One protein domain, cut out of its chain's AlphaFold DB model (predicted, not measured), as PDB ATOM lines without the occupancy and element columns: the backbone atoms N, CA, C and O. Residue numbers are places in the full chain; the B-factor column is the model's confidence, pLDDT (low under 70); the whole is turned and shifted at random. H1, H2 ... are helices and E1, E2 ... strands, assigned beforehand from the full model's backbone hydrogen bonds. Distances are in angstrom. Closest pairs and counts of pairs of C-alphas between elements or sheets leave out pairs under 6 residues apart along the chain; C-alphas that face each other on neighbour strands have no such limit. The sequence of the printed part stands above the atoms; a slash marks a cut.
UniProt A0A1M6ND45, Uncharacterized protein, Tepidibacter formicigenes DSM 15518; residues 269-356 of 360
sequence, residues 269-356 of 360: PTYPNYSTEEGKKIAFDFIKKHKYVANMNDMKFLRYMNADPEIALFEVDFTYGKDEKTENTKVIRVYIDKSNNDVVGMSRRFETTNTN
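This is residues 269 to 356 of the 360 residues of an uncharacterized protein of Tepidibacter formicigenes DSM 15518 (UniProt A0A1M6ND45). A twisted sheet of four strands, E1 to E4, forms a wall with one helix, H1, packed slantwise over one face; the other face bears no named helix. The strands follow one another as a row of hairpins. The printed part has 88 residues, with H1, E1, E2, E3 and E4 in that order along the chain; the sheet's order is E1, E2, E3, E4, all antiparallel, and the class is mixed, helices and strands. The whole is compact, with a radius of gyration of the C-alphas of 13.7 A and spans of 45 by 32 by 19 A.

E1 is residues 300 to 305, 15.5 A long; E2, residues 313 to 322, 27.4 A; E3, residues 329 to 337, 26.0 A; and E4, residues 343 to 351, ending at C-alpha 351 (17.364, -0.704, -21.057), 22.3 A. H1, residues 276 to 290, begins at C-alpha 276 (23.939, 19.078, -15.506) and is 21.4 A long.

The strands make a meander, each the antiparallel neighbour of the one before. Within hydrogen-bond range are N 317 and O 303 of E2 and E1, 2.9 A; N 332 and O 318 of E3 and E2, 2.8 A; and N 333 and O 347 of E3 and E4, 2.8 A. Edge strands E1 and E4 are apart. H1 is on the sheet, making two layers, a helix on one face of a sheet, at a height over the sheet of 8.3 A. It lies only just over E1, E2 and E3, with 3 C-alphas on each, and runs slantwise to the strands, at 56 degrees to E1 on the local plane. The closest C-alphas of H1 and E3 are those of Ala 283 and Val 334, 5.8 A. In H1 every O i to N i+4 pair is within hydrogen-bond range.

The two C-alphas farthest apart, those of Pro 269 and Lys 325, are 45.3 A apart. The printed part has no cut and no long link; the link from E3 to E4 is tight. The mean pLDDT of the printed part is 86.6, with residues 269 to 270, 272, 307 to 309 and 353 to 356 under 70.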
ATOM      1  N   PRO A 269      42.616  14.537  -5.108       65.88
ATOM      2  CA  PRO A 269      42.235  15.656  -5.956       65.88
ATOM      3  C   PRO A 269      40.732  15.919  -5.805       65.88
ATOM      4  O   PRO A 269      39.919  15.004  -5.868       65.88
ATOM      5  N   THR A 270      40.355  17.178  -5.595       66.69
ATOM      6  CA  THR A 270      38.954  17.609  -5.649       66.69
ATOM      7  C   THR A 270      38.658  18.120  -7.050       66.69
ATOM      8  O   THR A 270      39.322  19.059  -7.500       66.69
ATOM      9  N   TYR A 271      37.671  17.539  -7.725       72.06
ATOM     10  CA  TYR A 271      37.292  17.964  -9.073       72.06
ATOM     11  C   TYR A 271      36.210  19.054  -9.050       72.06
ATOM     12  O   TYR A 271      35.458  19.155  -8.072       72.06
ATOM     13  N   PRO A 272      36.112  19.895 -10.101       68.88
ATOM     14  CA  PRO A 272      35.050  20.887 -10.202       68.88
ATOM     15  C   PRO A 272      33.675  20.216 -10.167       68.88
ATOM     16  O   PRO A 272      33.486  19.125 -10.709       68.88
ATOM     17  N   ASN A 273      32.694  20.889  -9.567       70.00
ATOM     18  CA  ASN A 273      31.314  20.440  -9.669       70.00
ATOM     19  C   ASN A 273      30.731  20.922 -11.002       70.00
ATOM     20  O   ASN A 273      30.558  22.125 -11.198       70.00
ATOM     21  N   TYR A 274      30.434  19.991 -11.904       73.62
ATOM     22  CA  TYR A 274      29.843  20.302 -13.202       73.62
ATOM     23  C   TYR A 274      28.333  20.429 -13.113       73.62
ATOM     24  O   TYR A 274      27.651  19.608 -12.487       73.62
ATOM     25  N   SER A 275      27.807  21.455 -13.782       82.62
ATOM     26  CA  SER A 275      26.366  21.588 -13.945       82.62
ATOM     27  C   SER A 275      25.841  20.514 -14.896       82.62
ATOM     28  O   SER A 275      26.476  20.170 -15.896       82.62
ATOM     29  N   THR A 276      24.633  20.024 -14.624       85.06
ATOM     30  CA  THR A 276      23.939  19.078 -15.506       85.06
ATOM     31  C   THR A 276      23.824  19.604 -16.944       85.06
ATOM     32  O   THR A 276      23.929  18.828 -17.889       85.06
ATOM     33  N   GLU A 277      23.626  20.913 -17.132       91.06
ATOM     34  CA  GLU A 277      23.478  21.530 -18.460       91.06
ATOM     35  C   GLU A 277      24.786  21.559 -19.256       91.06
ATOM     36  O   GLU A 277      24.785  21.318 -20.463       91.06
ATOM     37  N   GLU A 278      25.914  21.784 -18.585       89.88
ATOM     38  CA  GLU A 278      27.233  21.732 -19.214       89.88
ATOM     39  C   GLU A 278      27.568  20.311 -19.679       89.88
ATOM     40  O   GLU A 278      27.901  20.108 -20.849       89.88
ATOM     41  N   GLY A 279      27.361  19.311 -18.814       90.56
ATOM     42  CA  GLY A 279      27.560  17.907 -19.171       90.56
ATOM     43  C   GLY A 279      26.671  17.462 -20.336       90.56
ATOM     44  O   GLY A 279      27.157  16.862 -21.297       90.56
ATOM     45  N   LYS A 280      25.379  17.824 -20.306       94.44
ATOM     46  CA  LYS A 280      24.443  17.584 -21.419       94.44
ATOM     47  C   LYS A 280      24.962  18.160 -22.729       94.44
ATOM     48  O   LYS A 280      24.907  17.473 -23.748       94.44
ATOM     49  N   LYS A 281      25.449  19.403 -22.707       95.06
ATOM     50  CA  LYS A 281      25.956  20.079 -23.900       95.06
ATOM     51  C   LYS A 281      27.178  19.358 -24.470       95.06
ATOM     52  O   LYS A 281      27.185  19.073 -25.664       95.06
ATOM     53  N   ILE A 282      28.163  19.023 -23.633       94.69
ATOM     54  CA  ILE A 282      29.378  18.304 -24.056       94.69
ATOM     55  C   ILE A 282      29.004  16.965 -24.703       94.69
ATOM     56  O   ILE A 282      29.399  16.688 -25.837       94.69
ATOM     57  N   ALA A 283      28.178  16.167 -24.022       95.88
ATOM     58  CA  ALA A 283      27.759  14.861 -24.517       95.88
ATOM     59  C   ALA A 283      26.948  14.956 -25.823       95.88
ATOM     60  O   ALA A 283      27.179  14.185 -26.755       95.88
ATOM     61  N   PHE A 284      26.026  15.916 -25.927       96.38
ATOM     62  CA  PHE A 284      25.221  16.115 -27.133       96.38
ATOM     63  C   PHE A 284      26.071  16.564 -28.329       96.38
ATOM     64  O   PHE A 284      25.939  16.007 -29.423       96.38
ATOM     65  N   ASP A 285      26.970  17.534 -28.125       95.81
ATOM     66  CA  ASP A 285      27.887  18.027 -29.156       95.81
ATOM     67  C   ASP A 285      28.802  16.895 -29.655       95.81
ATOM     68  O   ASP A 285      29.001  16.741 -30.865       95.81
ATOM     69  N   PHE A 286      29.288  16.048 -28.742       95.38
ATOM     70  CA  PHE A 286      30.079  14.865 -29.066       95.38
ATOM     71  C   PHE A 286      29.297  13.850 -29.914       95.38
ATOM     72  O   PHE A 286      29.733  13.488 -31.011       95.38
ATOM     73  N   ILE A 287      28.104  13.441 -29.469       95.19
ATOM     74  CA  ILE A 287      27.261  12.480 -30.199       95.19
ATOM     75  C   ILE A 287      26.942  12.991 -31.609       95.19
ATOM     76  O   ILE A 287      27.027  12.236 -32.583       95.19
ATOM     77  N   LYS A 288      26.641  14.290 -31.732       94.69
ATOM     78  CA  LYS A 288      26.377  14.956 -33.011       94.69
ATOM     79  C   LYS A 288      27.599  14.953 -33.928       94.69
ATOM     80  O   LYS A 288      27.475  14.619 -35.106       94.69
ATOM     81  N   LYS A 289      28.773  15.319 -33.403       93.12
ATOM     82  CA  LYS A 289      30.040  15.376 -34.152       93.12
ATOM     83  C   LYS A 289      30.394  14.017 -34.758       93.12
ATOM     84  O   LYS A 289      30.774  13.955 -35.925       93.12
ATOM     85  N   HIS A 290      30.231  12.944 -33.986       90.38
ATOM     86  CA  HIS A 290      30.583  11.585 -34.401       90.38
ATOM     87  C   HIS A 290      29.432  10.832 -35.092       90.38
ATOM     88  O   HIS A 290      29.628   9.716 -35.565       90.38
ATOM     89  N   LYS A 291      28.248  11.452 -35.209       91.31
ATOM     90  CA  LYS A 291      27.048  10.878 -35.843       91.31
ATOM     91  C   LYS A 291      26.652   9.519 -35.252       91.31
ATOM     92  O   LYS A 291      26.211   8.626 -35.973       91.31
ATOM     93  N   TYR A 292      26.787   9.359 -33.934       89.81
ATOM     94  CA  TYR A 292      26.427   8.107 -33.260       89.81
ATOM     95  C   TYR A 292      24.915   7.875 -33.175       89.81
ATOM     96  O   TYR A 292      24.488   6.755 -32.908       89.81
ATOM     97  N   VAL A 293      24.102   8.896 -33.421       90.75
ATOM     98  CA  VAL A 293      22.653   8.763 -33.556       90.75
ATOM     99  C   VAL A 293      22.259   9.329 -34.915       90.75
ATOM    100  O   VAL A 293      22.622  10.455 -35.250       90.75
ATOM    101  N   ALA A 294      21.534   8.538 -35.709       88.00
ATOM    102  CA  ALA A 294      21.143   8.921 -37.066       88.00
ATOM    103  C   ALA A 294      20.203  10.137 -37.074       88.00
ATOM    104  O   ALA A 294      20.353  11.034 -37.903       88.00
ATOM    105  N   ASN A 295      19.261  10.177 -36.128       91.12
ATOM    106  CA  ASN A 295      18.311  11.265 -35.966       91.12
ATOM    107  C   ASN A 295      18.426  11.884 -34.568       91.12
ATOM    108  O   ASN A 295      17.905  11.362 -33.585       91.12
ATOM    109  N   MET A 296      19.093  13.034 -34.489       93.62
ATOM    110  CA  MET A 296      19.290  13.753 -33.227       93.62
ATOM    111  C   MET A 296      17.972  14.216 -32.580       93.62
ATOM    112  O   MET A 296      17.960  14.462 -31.379       93.62
ATOM    113  N   ASN A 297      16.867  14.319 -33.333       91.94
ATOM    114  CA  ASN A 297      15.559  14.701 -32.781       91.94
ATOM    115  C   ASN A 297      14.945  13.608 -31.894       91.94
ATOM    116  O   ASN A 297      14.086  13.904 -31.065       91.94
ATOM    117  N   ASP A 298      15.392  12.361 -32.051       91.12
ATOM    118  CA  ASP A 298      14.927  11.239 -31.234       91.12
ATOM    119  C   ASP A 298      15.637  11.197 -29.877       91.12
ATOM    120  O   ASP A 298      15.222  10.461 -28.978       91.12
ATOM    121  N   MET A 299      16.697  11.997 -29.707       95.69
ATOM    122  CA  MET A 299      17.457  12.032 -28.471       95.69
ATOM    123  C   MET A 299      16.706  12.755 -27.360       95.69
ATOM    124  O   MET A 299      16.396  13.942 -27.461       95.69
ATOM    125  N   LYS A 300      16.492  12.060 -26.244       95.88
ATOM    126  CA  LYS A 300      15.950  12.645 -25.014       95.88
ATOM    127  C   LYS A 300      16.885  12.353 -23.861       95.88
ATOM    128  O   LYS A 300      17.261  11.201 -23.646       95.88
ATOM    129  N   PHE A 301      17.241  13.399 -23.126       95.88
ATOM    130  CA  PHE A 301      18.026  13.270 -21.906       95.88
ATOM    131  C   PHE A 301      17.336  12.307 -20.937       95.88
ATOM    132  O   PHE A 301      16.142  12.448 -20.672       95.88
ATOM    133  N   LEU A 302      18.098  11.343 -20.429       93.44
ATOM    134  CA  LEU A 302      17.619  10.345 -19.483       93.44
ATOM    135  C   LEU A 302      18.092  10.672 -18.070       93.44
ATOM    136  O   LEU A 302      17.280  10.827 -17.162       93.44
ATOM    137  N   ARG A 303      19.412  10.769 -17.879       93.38
ATOM    138  CA  ARG A 303      20.015  11.018 -16.567       93.38
ATOM    139  C   ARG A 303      21.429  11.566 -16.672       93.38
ATOM    140  O   ARG A 303      22.096  11.446 -17.695       93.38
ATOM    141  N   TYR A 304      21.860  12.145 -15.561       89.56
ATOM    142  CA  TYR A 304      23.208  12.627 -15.312       89.56
ATOM    143  C   TYR A 304      23.709  11.963 -14.035       89.56
ATOM    144  O   TYR A 304      23.020  12.000 -13.014       89.56
ATOM    145  N   MET A 305      24.878  11.339 -14.103       87.19
ATOM    146  CA  MET A 305      25.505  10.680 -12.965       87.19
ATOM    147  C   MET A 305      26.858  11.326 -12.704       87.19
ATOM    148  O   MET A 305      27.820  11.107 -13.430       87.19
ATOM    149  N   ASN A 306      26.928  12.107 -11.635       79.94
ATOM    150  CA  ASN A 306      28.174  12.647 -11.109       79.94
ATOM    151  C   ASN A 306      28.581  11.782  -9.914       79.94
ATOM    152  O   ASN A 306      28.335  12.142  -8.763       79.94
ATOM    153  N   ALA A 307      29.063  10.573 -10.208       61.12
ATOM    154  CA  ALA A 307      29.520   9.654  -9.178       61.12
ATOM    155  C   ALA A 307      30.773  10.260  -8.538       61.12
ATOM    156  O   ALA A 307      31.741  10.500  -9.245       61.12
ATOM    157  N   ASP A 308      30.688  10.548  -7.239       65.88
ATOM    158  CA  ASP A 308      31.765  10.964  -6.332       65.88
ATOM    159  C   ASP A 308      32.571  12.243  -6.717       65.88
ATOM    160  O   ASP A 308      33.164  12.331  -7.796       65.88
ATOM    161  N   PRO A 309      32.663  13.258  -5.833       68.25
ATOM    162  CA  PRO A 309      33.584  14.389  -6.001       68.25
ATOM    163  C   PRO A 309      35.066  13.998  -6.153       68.25
ATOM    164  O   PRO A 309      35.842  14.801  -6.676       68.25
ATOM    165  N   GLU A 310      35.457  12.807  -5.692       70.50
ATOM    166  CA  GLU A 310      36.815  12.255  -5.791       70.50
ATOM    167  C   GLU A 310      37.060  11.481  -7.097       70.50
ATOM    168  O   GLU A 310      38.207  11.213  -7.452       70.50
ATOM    169  N   ILE A 311      36.007  11.143  -7.850       71.62
ATOM    170  CA  ILE A 311      36.135  10.487  -9.156       71.62
ATOM    171  C   ILE A 311      36.183  11.567 -10.237       71.62
ATOM    172  O   ILE A 311      35.316  12.437 -10.304       71.62
ATOM    173  N   ALA A 312      37.166  11.497 -11.133       76.50
ATOM    174  CA  ALA A 312      37.356  12.460 -12.220       76.50
ATOM    175  C   ALA A 312      36.328  12.324 -13.357       76.50
ATOM    176  O   ALA A 312      36.534  12.879 -14.421       76.50
ATOM    177  N   LEU A 313      35.232  11.586 -13.173       84.38
ATOM    178  CA  LEU A 313      34.350  11.141 -14.250       84.38
ATOM    179  C   LEU A 313      32.890  11.459 -13.939       84.38
ATOM    180  O   LEU A 313      32.421  11.238 -12.818       84.38
ATOM    181  N   PHE A 314      32.159  11.966 -14.924       88.88
ATOM    182  CA  PHE A 314      30.700  11.977 -14.887       88.88
ATOM    183  C   PHE A 314      30.119  11.383 -16.165       88.88
ATOM    184  O   PHE A 314      30.763  11.344 -17.212       88.88
ATOM    185  N   GLU A 315      28.877  10.921 -16.064       92.94
ATOM    186  CA  GLU A 315      28.182  10.226 -17.137       92.94
ATOM    187  C   GLU A 315      26.905  10.971 -17.526       92.94
ATOM    188  O   GLU A 315      26.172  11.493 -16.675       92.94
ATOM    189  N   VAL A 316      26.611  10.979 -18.823       95.56
ATOM    190  CA  VAL A 316      25.386  11.553 -19.381       95.56
ATOM    191  C   VAL A 316      24.714  10.518 -20.267       95.56
ATOM    192  O   VAL A 316      25.307  10.066 -21.246       95.56
ATOM    193  N   ASP A 317      23.460  10.193 -19.958       96.75
ATOM    194  CA  ASP A 317      22.672   9.227 -20.719       96.75
ATOM    195  C   ASP A 317      21.583   9.935 -21.536       96.75
ATOM    196  O   ASP A 317      20.838  10.778 -21.022       96.75
ATOM    197  N   PHE A 318      21.427   9.519 -22.791       97.31
ATOM    198  CA  PHE A 318      20.313   9.879 -23.662       97.31
ATOM    199  C   PHE A 318      19.619   8.620 -24.174       97.31
ATOM    200  O   PHE A 318      20.264   7.672 -24.612       97.31
ATOM    201  N   THR A 319      18.292   8.629 -24.185       96.50
ATOM    202  CA  THR A 319      17.516   7.687 -25.005       96.50
ATOM    203  C   THR A 319      17.491   8.178 -26.448       96.50
ATOM    204  O   THR A 319      17.500   9.387 -26.651       96.50
ATOM    205  N   TYR A 320      17.455   7.285 -27.441       94.69
ATOM    206  CA  TYR A 320      17.409   7.679 -28.863       94.69
ATOM    207  C   TYR A 320      16.527   6.776 -29.741       94.69
ATOM    208  O   TYR A 320      16.720   6.671 -30.950       94.69
ATOM    209  N   GLY A 321      15.559   6.095 -29.127       91.62
ATOM    210  CA  GLY A 321      14.596   5.236 -29.814       91.62
ATOM    211  C   GLY A 321      14.364   3.921 -29.082       91.62
ATOM    212  O   GLY A 321      14.755   3.752 -27.925       91.62
ATOM    213  N   LYS A 322      13.730   2.977 -29.779       91.00
ATOM    214  CA  LYS A 322      13.513   1.609 -29.304       91.00
ATOM    215  C   LYS A 322      14.114   0.599 -30.269       91.00
ATOM    216  O   LYS A 322      14.319   0.881 -31.451       91.00
ATOM    217  N   ASP A 323      14.456  -0.563 -29.742       87.62
ATOM    218  CA  ASP A 323      14.754  -1.734 -30.548       87.62
ATOM    219  C   ASP A 323      13.471  -2.319 -31.140       87.62
ATOM    220  O   ASP A 323      12.486  -2.488 -30.429       87.62
ATOM    221  N   GLU A 324      13.479  -2.634 -32.433       85.94
ATOM    222  CA  GLU A 324      12.275  -3.108 -33.129       85.94
ATOM    223  C   GLU A 324      11.858  -4.517 -32.696       85.94
ATOM    224  O   GLU A 324      10.683  -4.859 -32.776       85.94
ATOM    225  N   LYS A 325      12.808  -5.346 -32.246       85.88
ATOM    226  CA  LYS A 325      12.541  -6.744 -31.882       85.88
ATOM    227  C   LYS A 325      12.163  -6.895 -30.417       85.88
ATOM    228  O   LYS A 325      11.304  -7.703 -30.086       85.88
ATOM    229  N   THR A 326      12.856  -6.176 -29.544       87.56
ATOM    230  CA  THR A 326      12.737  -6.334 -28.089       87.56
ATOM    231  C   THR A 326      11.922  -5.231 -27.428       87.56
ATOM    232  O   THR A 326      11.639  -5.329 -26.240       87.56
ATOM    233  N   GLU A 327      11.586  -4.167 -28.164       89.62
ATOM    234  CA  GLU A 327      10.970  -2.931 -27.657       89.62
ATOM    235  C   GLU A 327      11.766  -2.220 -26.550       89.62
ATOM    236  O   GLU A 327      11.304  -1.222 -25.982       89.62
ATOM    237  N   ASN A 328      12.984  -2.689 -26.266       92.00
ATOM    238  CA  ASN A 328      13.857  -2.096 -25.271       92.00
ATOM    239  C   ASN A 328      14.281  -0.694 -25.699       92.00
ATOM    240  O   ASN A 328      14.488  -0.406 -26.882       92.00
ATOM    241  N   THR A 329      14.449   0.186 -24.715       94.00
ATOM    242  CA  THR A 329      14.877   1.560 -24.965       94.00
ATOM    243  C   THR A 329      16.357   1.570 -25.321       94.00
ATOM    244  O   THR A 329      17.180   1.029 -24.584       94.00
ATOM    245  N   LYS A 330      16.700   2.199 -26.445       94.25
ATOM    246  CA  LYS A 330      18.088   2.420 -26.853       94.25
ATOM    247  C   LYS A 330      18.655   3.588 -26.060       94.25
ATOM    248  O   LYS A 330      18.114   4.694 -26.136       94.25
ATOM    249  N   VAL A 331      19.730   3.341 -25.321       95.94
ATOM    250  CA  VAL A 331      20.422   4.335 -24.497       95.94
ATOM    251  C   VAL A 331      21.850   4.492 -24.996       95.94
ATOM    252  O   VAL A 331      22.543   3.503 -25.218       95.94
ATOM    253  N   ILE A 332      22.278   5.739 -25.175       96.50
ATOM    254  CA  ILE A 332      23.675   6.111 -25.389       96.50
ATOM    255  C   ILE A 332      24.168   6.862 -24.158       96.50
ATOM    256  O   ILE A 332      23.516   7.794 -23.685       96.50
ATOM    257  N   ARG A 333      25.311   6.434 -23.645       96.69
ATOM    258  CA  ARG A 333      26.005   6.998 -22.497       96.69
ATOM    259  C   ARG A 333      27.313   7.606 -22.954       96.69
ATOM    260  O   ARG A 333      28.031   6.996 -23.740       96.69
ATOM    261  N   VAL A 334      27.635   8.782 -22.436       96.56
ATOM    262  CA  VAL A 334      28.913   9.460 -22.668       96.56
ATOM    263  C   VAL A 334      29.610   9.660 -21.332       96.56
ATOM    264  O   VAL A 334      28.976  10.106 -20.375       96.56
ATOM    265  N   TYR A 335      30.897   9.334 -21.286       93.88
ATOM    266  CA  TYR A 335      31.761   9.467 -20.119       93.88
ATOM    267  C   TYR A 335      32.684  10.670 -20.323       93.88
ATOM    268  O   TYR A 335      33.348  10.762 -21.357       93.88
ATOM    269  N   ILE A 336      32.696  11.607 -19.375       92.19
ATOM    270  CA  ILE A 336      33.408  12.888 -19.496       92.19
ATOM    271  C   ILE A 336      34.330  13.084 -18.296       92.19
ATOM    272  O   ILE A 336      33.897  12.957 -17.147       92.19
ATOM    273  N   ASP A 337      35.589  13.416 -18.574       87.69
ATOM    274  CA  ASP A 337      36.600  13.735 -17.571       87.69
ATOM    275  C   ASP A 337      36.395  15.163 -17.031       87.69
ATOM    276  O   ASP A 337      36.430  16.159 -17.753       87.69
ATOM    277  N   LYS A 338      36.175  15.273 -15.719       84.94
ATOM    278  CA  LYS A 338      35.942  16.523 -14.977       84.94
ATOM    279  C   LYS A 338      37.155  17.453 -14.998       84.94
ATOM    280  O   LYS A 338      37.015  18.653 -14.764       84.94
ATOM    281  N   SER A 339      38.358  16.929 -15.191       82.06
ATOM    282  CA  SER A 339      39.581  17.726 -15.124       82.06
ATOM    283  C   SER A 339      39.782  18.609 -16.360       82.06
ATOM    284  O   SER A 339      40.366  19.689 -16.248       82.06
ATOM    285  N   ASN A 340      39.279  18.177 -17.518       86.25
ATOM    286  CA  ASN A 340      39.562  18.780 -18.824       86.25
ATOM    287  C   ASN A 340      38.335  18.896 -19.750       86.25
ATOM    288  O   ASN A 340      38.442  19.564 -20.775       86.25
ATOM    289  N   ASN A 341      37.179  18.330 -19.379       88.12
ATOM    290  CA  ASN A 341      35.962  18.234 -20.195       88.12
ATOM    291  C   ASN A 341      36.076  17.363 -21.447       88.12
ATOM    292  O   ASN A 341      35.229  17.456 -22.343       88.12
ATOM    293  N   ASP A 342      37.085  16.501 -21.511       90.62
ATOM    294  CA  ASP A 342      37.247  15.577 -22.619       90.62
ATOM    295  C   ASP A 342      36.296  14.386 -22.461       90.62
ATOM    296  O   ASP A 342      36.069  13.858 -21.371       90.62
ATOM    297  N   VAL A 343      35.720  13.953 -23.582       93.12
ATOM    298  CA  VAL A 343      34.959  12.704 -23.633       93.12
ATOM    299  C   VAL A 343      35.956  11.558 -23.662       93.12
ATOM    300  O   VAL A 343      36.681  11.398 -24.641       93.12
ATOM    301  N   VAL A 344      35.958  10.759 -22.600       93.19
ATOM    302  CA  VAL A 344      36.872   9.621 -22.432       93.19
ATOM    303  C   VAL A 344      36.230   8.286 -22.787       93.19
ATOM    304  O   VAL A 344      36.899   7.263 -22.884       93.19
ATOM    305  N   GLY A 345      34.920   8.275 -23.034       95.00
ATOM    306  CA  GLY A 345      34.258   7.082 -23.528       95.00
ATOM    307  C   GLY A 345      32.822   7.301 -23.963       95.00
ATOM    308  O   GLY A 345      32.186   8.320 -23.677       95.00
ATOM    309  N   MET A 346      32.283   6.288 -24.626       96.25
ATOM    310  CA  MET A 346      30.887   6.185 -25.015       96.25
ATOM    311  C   MET A 346      30.449   4.723 -24.980       96.25
ATOM    312  O   MET A 346      31.196   3.837 -25.395       96.25
ATOM    313  N   SER A 347      29.226   4.476 -24.516       96.38
ATOM    314  CA  SER A 347      28.598   3.159 -24.587       96.38
ATOM    315  C   SER A 347      27.157   3.235 -25.086       96.38
ATOM    316  O   SER A 347      26.440   4.210 -24.862       96.38
ATOM    317  N   ARG A 348      26.718   2.193 -25.786       94.50
ATOM    318  CA  ARG A 348      25.341   1.968 -26.216       94.50
ATOM    319  C   ARG A 348      24.826   0.717 -25.541       94.50
ATOM    320  O   ARG A 348      25.525  -0.286 -25.444       94.50
ATOM    321  N   ARG A 349      23.584   0.774 -25.083       91.88
ATOM    322  CA  ARG A 349      22.932  -0.368 -24.449       91.88
ATOM    323  C   ARG A 349      21.425  -0.303 -24.588       91.88
ATOM    324  O   ARG A 349      20.845   0.736 -24.904       91.88
ATOM    325  N   PHE A 350      20.802  -1.432 -24.296       91.12
ATOM    326  CA  PHE A 350      19.361  -1.557 -24.198       91.12
ATOM    327  C   PHE A 350      18.952  -1.542 -22.728       91.12
ATOM    328  O   PHE A 350      19.487  -2.306 -21.927       91.12
ATOM    329  N   GLU A 351      17.996  -0.690 -22.375       91.12
ATOM    330  CA  GLU A 351      17.364  -0.704 -21.057       91.12
ATOM    331  C   GLU A 351      15.920  -1.183 -21.203       91.12
ATOM    332  O   GLU A 351      15.146  -0.663 -22.016       91.12
ATOM    333  N   THR A 352      15.556  -2.202 -20.423       82.06
ATOM    334  CA  THR A 352      14.167  -2.641 -20.299       82.06
ATOM    335  C   THR A 352      13.362  -1.512 -19.678       82.06
ATOM    336  O   THR A 352      13.696  -1.034 -18.590       82.06
ATOM    337  N   THR A 353      12.286  -1.094 -20.339       61.78
ATOM    338  CA  THR A 353      11.290  -0.219 -19.718       61.78
ATOM    339  C   THR A 353      10.692  -0.975 -18.536       61.78
ATOM    340  O   THR A 353       9.838  -1.836 -18.721       61.78
ATOM    341  N   ASN A 354      11.142  -0.690 -17.314       49.38
ATOM    342  CA  ASN A 354      10.406  -1.111 -16.133       49.38
ATOM    343  C   ASN A 354       9.120  -0.283 -16.096       49.38
ATOM    344  O   ASN A 354       9.082   0.799 -15.518       49.38
ATOM    345  N   THR A 355       8.054  -0.792 -16.712       41.75
ATOM    346  CA  THR A 355       6.679  -0.439 -16.353       41.75
ATOM    347  C   THR A 355       6.425  -0.935 -14.934       41.75
ATOM    348  O   THR A 355       5.834  -1.984 -14.720       41.75
ATOM    349  N   ASN A 356       6.945  -0.195 -13.962       39.81
ATOM    350  CA  ASN A 356       6.496  -0.190 -12.579       39.81
ATOM    351  C   ASN A 356       6.503   1.267 -12.104       39.81
ATOM    352  O   ASN A 356       7.165   1.626 -11.137       39.81
TER     353      ASN A 356